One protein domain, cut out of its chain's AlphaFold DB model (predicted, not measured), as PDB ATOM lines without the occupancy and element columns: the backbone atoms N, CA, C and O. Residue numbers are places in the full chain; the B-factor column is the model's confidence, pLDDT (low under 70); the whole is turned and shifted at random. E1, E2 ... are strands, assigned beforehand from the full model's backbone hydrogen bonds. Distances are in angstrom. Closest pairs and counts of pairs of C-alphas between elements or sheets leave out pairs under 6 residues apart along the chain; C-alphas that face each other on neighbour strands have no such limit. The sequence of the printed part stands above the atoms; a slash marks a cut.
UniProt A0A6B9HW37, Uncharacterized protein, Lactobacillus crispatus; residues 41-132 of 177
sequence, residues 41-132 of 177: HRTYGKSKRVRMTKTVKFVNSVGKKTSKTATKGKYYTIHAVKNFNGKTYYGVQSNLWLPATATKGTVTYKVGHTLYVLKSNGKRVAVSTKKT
ATOM      1  N   HIS A  41     -23.030 -26.974 -41.347       83.44
ATOM      2  CA  HIS A  41     -21.810 -27.778 -41.259       83.44
ATOM      3  C   HIS A  41     -22.123 -29.258 -41.426       83.44
ATOM      4  O   HIS A  41     -22.917 -29.820 -40.669       83.44
ATOM      5  N   ARG A  42     -21.494 -29.911 -42.406       85.19
ATOM      6  CA  ARG A  42     -21.707 -31.339 -42.675       85.19
ATOM      7  C   ARG A  42     -21.133 -32.185 -41.535       85.19
ATOM      8  O   ARG A  42     -20.065 -31.890 -40.996       85.19
ATOM      9  N   THR A  43     -21.840 -33.243 -41.155       83.75
ATOM     10  CA  THR A  43     -21.386 -34.131 -40.079       83.75
ATOM     11  C   THR A  43     -20.163 -34.948 -40.497       83.75
ATOM     12  O   THR A  43     -20.018 -35.356 -41.656       83.75
ATOM     13  N   TYR A  44     -19.301 -35.251 -39.531       79.31
ATOM     14  CA  TYR A  44     -18.028 -35.947 -39.710       79.31
ATOM     15  C   TYR A  44     -18.003 -37.274 -38.932       79.31
ATOM     16  O   TYR A  44     -18.531 -37.360 -37.825       79.31
ATOM     17  N   GLY A  45     -17.383 -38.312 -39.504       75.44
ATOM     18  CA  GLY A  45     -17.191 -39.616 -38.850       75.44
ATOM     19  C   GLY A  45     -18.431 -40.521 -38.790       75.44
ATOM     20  O   GLY A  45     -19.418 -40.307 -39.490       75.44
ATOM     21  N   LYS A  46     -18.372 -41.573 -37.962       75.88
ATOM     22  CA  LYS A  46     -19.443 -42.585 -37.818       75.88
ATOM     23  C   LYS A  46     -20.572 -42.142 -36.864       75.88
ATOM     24  O   LYS A  46     -21.699 -42.623 -36.963       75.88
ATOM     25  N   SER A  47     -20.302 -41.181 -35.977       76.56
ATOM     26  CA  SER A  47     -21.247 -40.667 -34.970       76.56
ATOM     27  C   SER A  47     -22.212 -39.642 -35.568       76.56
ATOM     28  O   SER A  47     -22.027 -38.430 -35.437       76.56
ATOM     29  N   LYS A  48     -23.227 -40.151 -36.274       82.69
ATOM     30  CA  LYS A  48     -24.221 -39.347 -37.006       82.69
ATOM     31  C   LYS A  48     -25.667 -39.690 -36.667       82.69
ATOM     32  O   LYS A  48     -26.563 -39.096 -37.242       82.69
ATOM     33  N   ARG A  49     -25.935 -40.648 -35.782       90.94
ATOM     34  CA  ARG A  49     -27.306 -41.079 -35.470       90.94
ATOM     35  C   ARG A  49     -27.737 -40.547 -34.114       90.94
ATOM     36  O   ARG A  49     -27.007 -40.674 -33.134       90.94
ATOM     37  N   VAL A  50     -28.939 -39.986 -34.056       91.88
ATOM     38  CA  VAL A  50     -29.553 -39.507 -32.811       91.88
ATOM     39  C   VAL A  50     -30.931 -40.122 -32.634       91.88
ATOM     40  O   VAL A  50     -31.636 -40.377 -33.609       91.88
ATOM     41  N   ARG A  51     -31.323 -40.360 -31.385       94.31
ATOM     42  CA  ARG A  51     -32.649 -40.858 -31.014       94.31
ATOM     43  C   ARG A  51     -33.526 -39.705 -30.550       94.31
ATOM     44  O   ARG A  51     -33.080 -38.894 -29.743       94.31
ATOM     45  N   MET A  52     -34.778 -39.646 -30.980       94.00
ATOM     46  CA  MET A  52     -35.730 -38.669 -30.443       94.00
ATOM     47  C   MET A  52     -36.135 -39.020 -29.009       94.00
ATOM     48  O   MET A  52     -36.514 -40.158 -28.723       94.00
ATOM     49  N   THR A  53     -36.121 -38.035 -28.112       92.31
ATOM     50  CA  THR A  53     -36.596 -38.195 -26.726       92.31
ATOM     51  C   THR A  53     -38.034 -37.722 -26.535       92.31
ATOM     52  O   THR A  53     -38.707 -38.167 -25.604       92.31
ATOM     53  N   LYS A  54     -38.525 -36.857 -27.428       92.81
ATOM     54  CA  LYS A  54     -39.888 -36.308 -27.438       92.81
ATOM     55  C   LYS A  54     -40.407 -36.225 -28.872       92.81
ATOM     56  O   LYS A  54     -39.609 -36.179 -29.800       92.81
ATOM     57  N   THR A  55     -41.722 -36.190 -29.055       92.44
ATOM     58  CA  THR A  55     -42.321 -35.971 -30.378       92.44
ATOM     59  C   THR A  55     -42.340 -34.476 -30.684       92.44
ATOM     60  O   THR A  55     -42.840 -33.695 -29.879       92.44
ATOM     61  N   VAL A  56     -41.774 -34.067 -31.820       93.44
ATOM     62  CA  VAL A  56     -41.717 -32.655 -32.244       93.44
ATOM     63  C   VAL A  56     -41.955 -32.539 -33.743       93.44
ATOM     64  O   VAL A  56     -41.696 -33.477 -34.491       93.44
ATOM     65  N   LYS A  57     -42.406 -31.375 -34.207       94.38
ATOM     66  CA  LYS A  57     -42.425 -31.074 -35.643       94.38
ATOM     67  C   LYS A  57     -41.014 -30.784 -36.141       94.38
ATOM     68  O   LYS A  57     -40.237 -30.130 -35.442       94.38
ATOM     69  N   PHE A  58     -40.697 -31.249 -37.347       93.50
ATOM     70  CA  PHE A  58     -39.475 -30.818 -38.022       93.50
ATOM     71  C   PHE A  58     -39.550 -29.320 -38.288       93.50
ATOM     72  O   PHE A  58     -40.637 -28.793 -38.539       93.50
ATOM     73  N   VAL A  59     -38.407 -28.645 -38.277       92.38
ATOM     74  CA  VAL A  59     -38.299 -27.254 -38.722       92.38
ATOM     75  C   VAL A  59     -37.625 -27.181 -40.088       92.38
ATOM     76  O   VAL A  59     -36.879 -28.081 -40.470       92.38
ATOM     77  N   ASN A  60     -37.922 -26.133 -40.842       91.69
ATOM     78  CA  ASN A  60     -37.340 -25.886 -42.152       91.69
ATOM     79  C   ASN A  60     -35.996 -25.138 -42.043       91.69
ATOM     80  O   ASN A  60     -35.500 -24.858 -40.948       91.69
ATOM     81  N   SER A  61     -35.391 -24.808 -43.183       84.81
ATOM     82  CA  SER A  61     -34.091 -24.126 -43.286       84.81
ATOM     83  C   SER A  61     -34.037 -22.720 -42.675       84.81
ATOM     84  O   SER A  61     -32.928 -22.192 -42.533       84.81
ATOM     85  N   VAL A  62     -35.190 -22.149 -42.306       85.12
ATOM     86  CA  VAL A  62     -35.357 -20.855 -41.623       85.12
ATOM     87  C   VAL A  62     -35.882 -21.005 -40.185       85.12
ATOM     88  O   VAL A  62     -36.153 -20.012 -39.521       85.12
ATOM     89  N   GLY A  63     -36.019 -22.235 -39.678       84.69
ATOM     90  CA  GLY A  63     -36.457 -22.511 -38.305       84.69
ATOM     91  C   GLY A  63     -37.977 -22.506 -38.082       84.69
ATOM     92  O   GLY A  63     -38.418 -22.659 -36.942       84.69
ATOM     93  N   LYS A  64     -38.796 -22.384 -39.134       90.12
ATOM     94  CA  LYS A  64     -40.263 -22.505 -39.040       90.12
ATOM     95  C   LYS A  64     -40.676 -23.975 -38.981       90.12
ATOM     96  O   LYS A  64     -40.102 -24.813 -39.673       90.12
ATOM     97  N   LYS A  65     -41.687 -24.297 -38.170       92.69
ATOM     98  CA  LYS A  65     -42.236 -25.659 -38.064       92.69
ATOM     99  C   LYS A  65     -42.857 -26.093 -39.395       92.69
ATOM    100  O   LYS A  65     -43.519 -25.310 -40.064       92.69
ATOM    101  N   THR A  66     -42.664 -27.355 -39.740       91.94
ATOM    102  CA  THR A  66     -43.250 -28.013 -40.914       91.94
ATOM    103  C   THR A  66     -44.452 -28.871 -40.505       91.94
ATOM    104  O   THR A  66     -44.724 -29.058 -39.315       91.94
ATOM    105  N   SER A  67     -45.173 -29.423 -41.480       90.88
ATOM    106  CA  SER A  67     -46.251 -30.394 -41.241       90.88
ATOM    107  C   SER A  67     -45.738 -31.767 -40.790       90.88
ATOM    108  O   SER A  67     -46.463 -32.493 -40.112       90.88
ATOM    109  N   LYS A  68     -44.483 -32.114 -41.109       92.56
ATOM    110  CA  LYS A  68     -43.889 -33.415 -40.778       92.56
ATOM    111  C   LYS A  68     -43.512 -33.497 -39.300       92.56
ATOM    112  O   LYS A  68     -42.978 -32.552 -38.711       92.56
ATOM    113  N   THR A  69     -43.699 -34.683 -38.731       93.19
ATOM    114  CA  THR A  69     -43.458 -34.948 -37.310       93.19
ATOM    115  C   THR A  69     -42.331 -35.954 -37.118       93.19
ATOM    116  O   THR A  69     -42.277 -36.994 -37.771       93.19
ATOM    117  N   ALA A  70     -41.436 -35.640 -36.188       91.69
ATOM    118  CA  ALA A  70     -40.395 -36.521 -35.701       91.69
ATOM    119  C   ALA A  70     -40.879 -37.233 -34.440       91.69
ATOM    120  O   ALA A  70     -41.102 -36.607 -33.400       91.69
ATOM    121  N   THR A  71     -41.082 -38.543 -34.542       93.44
ATOM    122  CA  THR A  71     -41.688 -39.348 -33.476       93.44
ATOM    123  C   THR A  71     -40.668 -39.688 -32.393       93.44
ATOM    124  O   THR A  71     -39.528 -40.052 -32.698       93.44
ATOM    125  N   LYS A  72     -41.085 -39.631 -31.122       94.31
ATOM    126  CA  LYS A  72     -40.293 -40.122 -29.983       94.31
ATOM    127  C   LYS A  72     -39.802 -41.555 -30.226       94.31
ATOM    128  O   LYS A  72     -40.517 -42.387 -30.773       94.31
ATOM    129  N   GLY A  73     -38.577 -41.847 -29.799       91.75
ATOM    130  CA  GLY A  73     -37.993 -43.186 -29.847       91.75
ATOM    131  C   GLY A  73     -37.336 -43.556 -31.176       91.75
ATOM    132  O   GLY A  73     -36.439 -44.399 -31.150       91.75
ATOM    133  N   LYS A  74     -37.696 -42.901 -32.291       93.81
ATOM    134  CA  LYS A  74     -37.088 -43.141 -33.608       93.81
ATOM    135  C   LYS A  74     -35.657 -42.610 -33.686       93.81
ATOM    136  O   LYS A  74     -35.311 -41.608 -33.052       93.81
ATOM    137  N   TYR A  75     -34.842 -43.288 -34.489       93.62
ATOM    138  CA  TYR A  75     -33.483 -42.870 -34.815       93.62
ATOM    139  C   TYR A  75     -33.463 -42.113 -36.137       93.62
ATOM    140  O   TYR A  75     -34.072 -42.547 -37.109       93.62
ATOM    141  N   TYR A  76     -32.708 -41.023 -36.175       92.19
ATOM    142  CA  TYR A  76     -32.499 -40.213 -37.368       92.19
ATOM    143  C   TYR A  76     -31.010 -40.108 -37.669       92.19
ATOM    144  O   TYR A  76     -30.194 -39.917 -36.762       92.19
ATOM    145  N   THR A  77     -30.663 -40.237 -38.946       92.94
ATOM    146  CA  THR A  77     -29.308 -39.985 -39.441       92.94
ATOM    147  C   THR A  77     -29.147 -38.493 -39.695       92.94
ATOM    148  O   THR A  77     -29.973 -37.866 -40.352       92.94
ATOM    149  N   ILE A  78     -28.095 -37.915 -39.129       93.12
ATOM    150  CA  ILE A  78     -27.798 -36.492 -39.162       93.12
ATOM    151  C   ILE A  78     -26.713 -36.237 -40.198       93.12
ATOM    152  O   ILE A  78     -25.580 -36.717 -40.094       93.12
ATOM    153  N   HIS A  79     -27.063 -35.433 -41.188       91.31
ATOM    154  CA  HIS A  79     -26.191 -35.063 -42.295       91.31
ATOM    155  C   HIS A  79     -25.517 -33.716 -42.062       91.31
ATOM    156  O   HIS A  79     -24.411 -33.496 -42.558       91.31
ATOM    157  N   ALA A  80     -26.149 -32.833 -41.284       89.94
ATOM    158  CA  ALA A  80     -25.599 -31.520 -40.995       89.94
ATOM    159  C   ALA A  80     -26.018 -30.959 -39.629       89.94
ATOM    160  O   ALA A  80     -26.957 -31.442 -38.997       89.94
ATOM    161  N   VAL A  81     -25.322 -29.916 -39.191       89.19
ATOM    162  CA  VAL A  81     -25.609 -29.152 -37.976       89.19
ATOM    163  C   VAL A  81     -25.726 -27.677 -38.345       89.19
ATOM    164  O   VAL A  81     -24.890 -27.154 -39.083       89.19
ATOM    165  N   LYS A  82     -26.754 -27.005 -37.827       88.19
ATOM    166  CA  LYS A  82     -26.979 -25.569 -38.024       88.19
ATOM    167  C   LYS A  82     -27.534 -24.943 -36.754       88.19
ATOM    168  O   LYS A  82     -28.236 -25.604 -35.991       88.19
ATOM    169  N   ASN A  83     -27.249 -23.663 -36.536       85.12
ATOM    170  CA  ASN A  83     -27.870 -22.895 -35.459       85.12
ATOM    171  C   ASN A  83     -28.898 -21.916 -36.003       85.12
ATOM    172  O   ASN A  83     -28.644 -21.214 -36.983       85.12
ATOM    173  N   PHE A  84     -30.028 -21.846 -35.307       80.31
ATOM    174  CA  PHE A  84     -31.070 -20.852 -35.514       80.31
ATOM    175  C   PHE A  84     -31.419 -20.234 -34.170       80.31
ATOM    176  O   PHE A  84     -31.718 -20.963 -33.223       80.31
ATOM    177  N   ASN A  85     -31.410 -18.904 -34.086       80.25
ATOM    178  CA  ASN A  85     -31.908 -18.176 -32.918       80.25
ATOM    179  C   ASN A  85     -31.284 -18.641 -31.578       80.25
ATOM    180  O   ASN A  85     -31.997 -18.896 -30.608       80.25
ATOM    181  N   GLY A  86     -29.962 -18.863 -31.563       78.62
ATOM    182  CA  GLY A  86     -29.221 -19.345 -30.387       78.62
ATOM    183  C   GLY A  86     -29.453 -20.817 -30.014       78.62
ATOM    184  O   GLY A  86     -29.006 -21.262 -28.962       78.62
ATOM    185  N   LYS A  87     -30.156 -21.592 -30.851       85.31
ATOM    186  CA  LYS A  87     -30.440 -23.018 -30.628       85.31
ATOM    187  C   LYS A  87     -29.804 -23.871 -31.722       85.31
ATOM    188  O   LYS A  87     -29.835 -23.508 -32.897       85.31
ATOM    189  N   THR A  88     -29.285 -25.034 -31.337       88.31
ATOM    190  CA  THR A  88     -28.680 -26.003 -32.259       88.31
ATOM    191  C   THR A  88     -29.715 -26.958 -32.840       88.31
ATOM    192  O   THR A  88     -30.553 -27.512 -32.121       88.31
ATOM    193  N   TYR A  89     -29.613 -27.186 -34.148       90.75
ATOM    194  CA  TYR A  89     -30.473 -28.075 -34.912       90.75
ATOM    195  C   TYR A  89     -29.656 -29.060 -35.748       90.75
ATOM    196  O   TYR A  89     -28.587 -28.743 -36.273       90.75
ATOM    197  N   TYR A  90     -30.203 -30.261 -35.892       91.88
ATOM    198  CA  TYR A  90     -29.651 -31.360 -36.665       91.88
ATOM    199  C   TYR A  90     -30.422 -31.536 -37.969       91.88
ATOM    200  O   TYR A  90     -31.632 -31.740 -37.955       91.88
ATOM    201  N   GLY A  91     -29.726 -31.457 -39.097       91.12
ATOM    202  CA  GLY A  91     -30.287 -31.663 -40.425       91.12
ATOM    203  C   GLY A  91     -30.378 -33.148 -40.746       91.12
ATOM    204  O   GLY A  91     -29.354 -33.833 -40.795       91.12
ATOM    205  N   VAL A  92     -31.597 -33.631 -40.975       91.44
ATOM    206  CA  VAL A  92     -31.874 -35.013 -41.404       91.44
ATOM    207  C   VAL A  92     -31.967 -35.091 -42.924       91.44
ATOM    208  O   VAL A  92     -31.485 -36.033 -43.534       91.44
ATOM    209  N   GLN A  93     -32.563 -34.079 -43.546       88.62
ATOM    210  CA  GLN A  93     -32.719 -33.993 -44.994       88.62
ATOM    211  C   GLN A  93     -32.652 -32.525 -45.420       88.62
ATOM    212  O   GLN A  93     -32.647 -31.623 -44.574       88.62
ATOM    213  N   SER A  94     -32.631 -32.273 -46.731       81.50
ATOM    214  CA  SER A  94     -32.818 -30.916 -47.242       81.50
ATOM    215  C   SER A  94     -34.135 -30.356 -46.701       81.50
ATOM    216  O   SER A  94     -35.186 -30.979 -46.830       81.50
ATOM    217  N   ASN A  95     -34.060 -29.205 -46.033       86.00
ATOM    218  CA  ASN A  95     -35.203 -28.520 -45.430       86.00
ATOM    219  C   ASN A  95     -35.912 -29.245 -44.258       86.00
ATOM    220  O   ASN A  95     -36.992 -28.813 -43.861       86.00
ATOM    221  N   LEU A  96     -35.320 -30.294 -43.667       91.75
ATOM    222  CA  LEU A  96     -35.844 -30.955 -42.461       91.75
ATOM    223  C   LEU A  96     -34.805 -30.991 -41.343       91.75
ATOM    224  O   LEU A  96     -33.786 -31.685 -41.418       91.75
ATOM    225  N   TRP A  97     -35.119 -30.269 -40.275       92.44
ATOM    226  CA  TRP A  97     -34.236 -30.027 -39.147       92.44
ATOM    227  C   TRP A  97     -34.901 -30.415 -37.829       92.44
ATOM    228  O   TRP A  97     -36.095 -30.191 -37.618       92.44
ATOM    229  N   LEU A  98     -34.109 -30.979 -36.922       93.38
ATOM    230  CA  LEU A  98     -34.522 -31.417 -35.593       93.38
ATOM    231  C   LEU A  98     -33.858 -30.566 -34.512       93.38
ATOM    232  O   LEU A  98     -32.648 -30.365 -34.578       93.38
ATOM    233  N   PRO A  99     -34.588 -30.106 -33.486       91.62
ATOM    234  CA  PRO A  99     -33.966 -29.429 -32.355       91.62
ATOM    235  C   PRO A  99     -33.105 -30.419 -31.562       91.62
ATOM    236  O   PRO A  99     -33.603 -31.440 -31.083       91.62
ATOM    237  N   ALA A 100     -31.821 -30.107 -31.377       90.62
ATOM    238  CA  ALA A 100     -30.876 -30.997 -30.695       90.62
ATOM    239  C   ALA A 100     -31.306 -31.312 -29.248       90.62
ATOM    240  O   ALA A 100     -31.149 -32.438 -28.774       90.62
ATOM    241  N   THR A 101     -31.963 -30.362 -28.576       89.50
ATOM    242  CA  THR A 101     -32.521 -30.531 -27.225       89.50
ATOM    243  C   THR A 101     -33.619 -31.593 -27.135       89.50
ATOM    244  O   THR A 101     -33.842 -32.111 -26.048       89.50
ATOM    245  N   ALA A 102     -34.277 -31.965 -28.238       90.69
ATOM    246  CA  ALA A 102     -35.277 -33.040 -28.277       90.69
ATOM    247  C   ALA A 102     -34.682 -34.404 -28.675       90.69
ATOM    248  O   ALA A 102     -35.420 -35.353 -28.956       90.69
ATOM    249  N   THR A 103     -33.352 -34.509 -28.720       92.19
ATOM    250  CA  THR A 103     -32.641 -35.714 -29.153       92.19
ATOM    251  C   THR A 103     -31.651 -36.205 -28.103       92.19
ATOM    252  O   THR A 103     -31.195 -35.451 -27.242       92.19
ATOM    253  N   LYS A 104     -31.306 -37.488 -28.182       92.06
ATOM    254  CA  LYS A 104     -30.257 -38.137 -27.402       92.06
ATOM    255  C   LYS A 104     -29.251 -38.788 -28.344       92.06
ATOM    256  O   LYS A 104     -29.641 -39.536 -29.240       92.06
ATOM    257  N   GLY A 105     -27.970 -38.515 -28.135       89.50
ATOM    258  CA  GLY A 105     -26.887 -39.065 -28.947       89.50
ATOM    259  C   GLY A 105     -25.704 -38.116 -29.069       89.50
ATOM    260  O   GLY A 105     -25.702 -37.032 -28.484       89.50
ATOM    261  N   THR A 106     -24.715 -38.537 -29.849       89.62
ATOM    262  CA  THR A 106     -23.504 -37.763 -30.119       89.62
ATOM    263  C   THR A 106     -23.397 -37.489 -31.612       89.62
ATOM    264  O   THR A 106     -23.484 -38.417 -32.416       89.62
ATOM    265  N   VAL A 107     -23.179 -36.230 -31.983       88.38
ATOM    266  CA  VAL A 107     -22.970 -35.793 -33.368       88.38
ATOM    267  C   VAL A 107     -21.641 -35.066 -33.459       88.38
ATOM    268  O   VAL A 107     -21.396 -34.136 -32.697       88.38
ATOM    269  N   THR A 108     -20.788 -35.471 -34.396       88.44
ATOM    270  CA  THR A 108     -19.516 -34.781 -34.655       88.44
ATOM    271  C   THR A 108     -19.597 -34.001 -35.962       88.44
ATOM    272  O   THR A 108     -20.145 -34.492 -36.950       88.44
ATOM    273  N   TYR A 109     -19.060 -32.785 -35.985       86.75
ATOM    274  CA  TYR A 109     -18.925 -31.973 -37.195       86.75
ATOM    275  C   TYR A 109     -17.593 -31.215 -37.178       86.75
ATOM    276  O   TYR A 109     -16.976 -31.046 -36.126       86.75
ATOM    277  N   LYS A 110     -17.116 -30.807 -38.355       84.62
ATOM    278  CA  LYS A 110     -15.826 -30.127 -38.520       84.62
ATOM    279  C   LYS A 110     -16.056 -28.714 -39.041       84.62
ATOM    280  O   LYS A 110     -16.850 -28.532 -39.960       84.62
ATOM    281  N   VAL A 111     -15.345 -27.746 -38.473       82.06
ATOM    282  CA  VAL A 111     -15.302 -26.361 -38.958       82.06
ATOM    283  C   VAL A 111     -13.843 -25.944 -39.059       82.06
ATOM    284  O   VAL A 111     -13.135 -25.921 -38.051       82.06
ATOM    285  N   GLY A 112     -13.369 -25.671 -40.276       81.94
ATOM    286  CA  GLY A 112     -11.939 -25.472 -40.526       81.94
ATOM    287  C   GLY A 112     -11.125 -26.674 -40.029       81.94
ATOM    288  O   GLY A 112     -11.391 -27.809 -40.420       81.94
ATOM    289  N   HIS A 113     -10.176 -26.444 -39.118       82.25
ATOM    290  CA  HIS A 113      -9.329 -27.485 -38.508       82.25
ATOM    291  C   HIS A 113      -9.853 -28.011 -37.157       82.25
ATOM    292  O   HIS A 113      -9.261 -28.914 -36.554       82.25
ATOM    293  N   THR A 114     -10.985 -27.487 -36.689       81.56
ATOM    294  CA  THR A 114     -11.555 -27.824 -35.383       81.56
ATOM    295  C   THR A 114     -12.665 -28.856 -35.532       81.56
ATOM    296  O   THR A 114     -13.598 -28.692 -36.322       81.56
ATOM    297  N   LEU A 115     -12.576 -29.922 -34.742       85.19
ATOM    298  CA  LEU A 115     -13.636 -30.905 -34.572       85.19
ATOM    299  C   LEU A 115     -14.509 -30.508 -33.385       85.19
ATOM    300  O   LEU A 115     -14.015 -30.259 -32.288       85.19
ATOM    301  N   TYR A 116     -15.814 -30.489 -33.610       84.94
ATOM    302  CA  TYR A 116     -16.826 -30.220 -32.603       84.94
ATOM    303  C   TYR A 116     -17.648 -31.481 -32.367       84.94
ATOM    304  O   TYR A 116     -18.144 -32.103 -33.310       84.94
ATOM    305  N   VAL A 117     -17.823 -31.836 -31.101       87.88
ATOM    306  CA  VAL A 117     -18.611 -32.979 -30.649       87.88
ATOM    307  C   VAL A 117     -19.793 -32.457 -29.843       87.88
ATOM    308  O   VAL A 117     -19.626 -31.866 -28.778       87.88
ATOM    309  N   LEU A 118     -20.998 -32.680 -30.358       87.88
ATOM    310  CA  LEU A 118     -22.258 -32.340 -29.709       87.88
ATOM    311  C   LEU A 118     -22.826 -33.580 -29.035       87.88
ATOM    312  O   LEU A 118     -23.150 -34.549 -29.719       87.88
ATOM    313  N   LYS A 119     -23.003 -33.536 -27.717       89.31
ATOM    314  CA  LYS A 119     -23.663 -34.593 -26.948       89.31
ATOM    315  C   LYS A 119     -25.007 -34.084 -26.443       89.31
ATOM    316  O   LYS A 119     -25.069 -33.177 -25.615       89.31
ATOM    317  N   SER A 120     -26.084 -34.684 -26.930       87.56
ATOM    318  CA  SER A 120     -27.457 -34.331 -26.567       87.56
ATOM    319  C   SER A 120     -28.053 -35.389 -25.638       87.56
ATOM    320  O   SER A 120     -27.840 -36.587 -25.842       87.56
ATOM    321  N   ASN A 121     -28.804 -34.962 -24.617       87.25
ATOM    322  CA  ASN A 121     -29.468 -35.859 -23.652       87.25
ATOM    323  C   ASN A 121     -30.976 -35.579 -23.490       87.25
ATOM    324  O   ASN A 121     -31.558 -35.808 -22.433       87.25
ATOM    325  N   GLY A 122     -31.628 -35.013 -24.506       79.88
ATOM    326  CA  GLY A 122     -33.076 -34.759 -24.495       79.88
ATOM    327  C   GLY A 122     -33.550 -33.597 -23.617       79.88
ATOM    328  O   GLY A 122     -34.755 -33.416 -23.445       79.88
ATOM    329  N   LYS A 123     -32.611 -32.835 -23.049       78.56
ATOM    330  CA  LYS A 123     -32.858 -31.601 -22.285       78.56
ATOM    331  C   LYS A 123     -31.799 -30.548 -22.600       78.56
ATOM    332  O   LYS A 123     -32.119 -29.395 -22.860       78.56
ATOM    333  N   ARG A 124     -30.531 -30.969 -22.599       81.31
ATOM    334  CA  ARG A 124     -29.356 -30.120 -22.806       81.31
ATOM    335  C   ARG A 124     -28.484 -30.676 -23.922       81.31
ATOM    336  O   ARG A 124     -28.522 -31.878 -24.202       81.31
ATOM    337  N   VAL A 125     -27.705 -29.782 -24.516       81.62
ATOM    338  CA  VAL A 125     -26.696 -30.086 -25.526       81.62
ATOM    339  C   VAL A 125     -25.361 -29.619 -24.964       81.62
ATOM    340  O   VAL A 125     -25.205 -28.435 -24.675       81.62
ATOM    341  N   ALA A 126     -24.438 -30.550 -24.756       82.88
ATOM    342  CA  ALA A 126     -23.062 -30.257 -24.382       82.88
ATOM    343  C   ALA A 126     -22.198 -30.201 -25.644       82.88
ATOM    344  O   ALA A 126     -22.384 -31.010 -26.559       82.88
ATOM    345  N   VAL A 127     -21.260 -29.259 -25.686       82.25
ATOM    346  CA  VAL A 127     -20.325 -29.076 -26.800       82.25
ATOM    347  C   VAL A 127     -18.918 -29.328 -26.279       82.25
ATOM    348  O   VAL A 127     -18.525 -28.755 -25.270       82.25
ATOM    349  N   SER A 128     -18.158 -30.168 -26.970       79.81
ATOM    350  CA  SER A 128     -16.724 -30.341 -26.743       79.81
ATOM    351  C   SER A 128     -15.980 -30.072 -28.043       79.81
ATOM    352  O   SER A 128     -16.471 -30.404 -29.125       79.81
ATOM    353  N   THR A 129     -14.810 -29.450 -27.952       80.50
ATOM    354  CA  THR A 129     -13.957 -29.153 -29.100       80.50
ATOM    355  C   THR A 129     -12.648 -29.917 -28.988       80.50
ATOM    356  O   THR A 129     -12.019 -29.972 -27.933       80.50
ATOM    357  N   LYS A 130     -12.213 -30.502 -30.103       71.62
ATOM    358  CA  LYS A 130     -10.833 -30.938 -30.297       71.62
ATOM    359  C   LYS A 130     -10.248 -30.131 -31.445       71.62
ATOM    360  O   LYS A 130     -10.727 -30.217 -32.578       71.62
ATOM    361  N   LYS A 131      -9.202 -29.353 -31.167       61.44
ATOM    362  CA  LYS A 131      -8.344 -28.841 -32.236       61.44
ATOM    363  C   LYS A 131      -7.566 -30.028 -32.786       61.44
ATOM    364  O   LYS A 131      -6.891 -30.729 -32.038       61.44
ATOM    365  N   THR A 132      -7.695 -30.276 -34.083       49.41
ATOM    366  CA  THR A 132      -6.775 -31.197 -34.745       49.41
ATOM    367  C   THR A 132      -5.498 -30.396 -34.932       49.41
ATOM    368  O   THR A 132      -5.500 -29.457 -35.726       49.41
TER     369      THR A 132
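This is residues 41 to 132 of the 177 residues of an uncharacterized protein of Lactobacillus crispatus (UniProt A0A6B9HW37). Two twisted sheets form a sandwich, two sheets face to face with their strands crossed: a larger one of E4, E1, E8, E9 and E10 and a smaller one of E5, E6 and E7. The hairpin E2 and E3 sits at one end of the elongated body, with E2 beside E7, while the loop between E8 and E9 and the end of E10 reach toward the opposite end. The printed part has 92 residues, with no named helix and ten named strands, E1 to E10 in chain order; the class is all strand. The three sheets, E4 - E1 - E8 - E9 - E10, E5 - E6 - E7 and E2 - E3, are all antiparallel. The whole is compact, with a radius of gyration of the C-alphas of 12.2 A, and spans 40 by 24 by 22 A.

E1, residues 49 to 52, begins at C-alpha 49 at (-27.306, -41.079, -35.470). E2 holds residues 56 to 59, E3 65 to 70, E4 75 to 77 and E5 80 to 84. E6, residues 87 to 93, is 18.2 A long, and E7 holds residues 96 to 99. E8, residues 103 to 111, is 22.0 A long and bends by 62 degrees at residue 106. E9, residues 114 to 121, is 22.9 A long. E10, residues 125 to 131, is 19.6 A long and ends at C-alpha 131 at (-8.344, -28.841, -32.236).

In the largest sheet, strongly twisted, E4 and E10 are the edge strands. N 50 of E1 and O 76 of E4 are 3.0 A apart, and N 51 of E1 and O 104 of E8 2.8 A, within hydrogen-bond range. E8, E9 and E10 form a meander, each strand the antiparallel neighbour of the one before, with N 107 to O 118 at 2.8 A and N 117 to O 128 at 2.8 A. E5, E6 and E7 form another meander, with N 89 to O 82 at 2.8 A and N 98 to O 90 at 2.8 A. The strands of these two sheets stand at 75 degrees to each other, and the parts that face each other are 9.9 A centre to centre. E4 runs on into E5 at 99 degrees. In the hairpin E2 and E3, N 66 and O 58 are 2.8 A apart. The closest C-alphas of E2 and E7 are those of Val 59 and Trp 97, 4.9 A. E3 and E10 are apart.

The two C-alphas farthest apart, those of Ser 67 and Thr 132, are 40.0 A apart. The printed part has no cut, and the links between the named strands are tight. Residues 41 to 42 pair antiparallel with residues 80 to 81 of E5. The mean pLDDT of the printed part is 86.9; residues 131 to 132 are under 70.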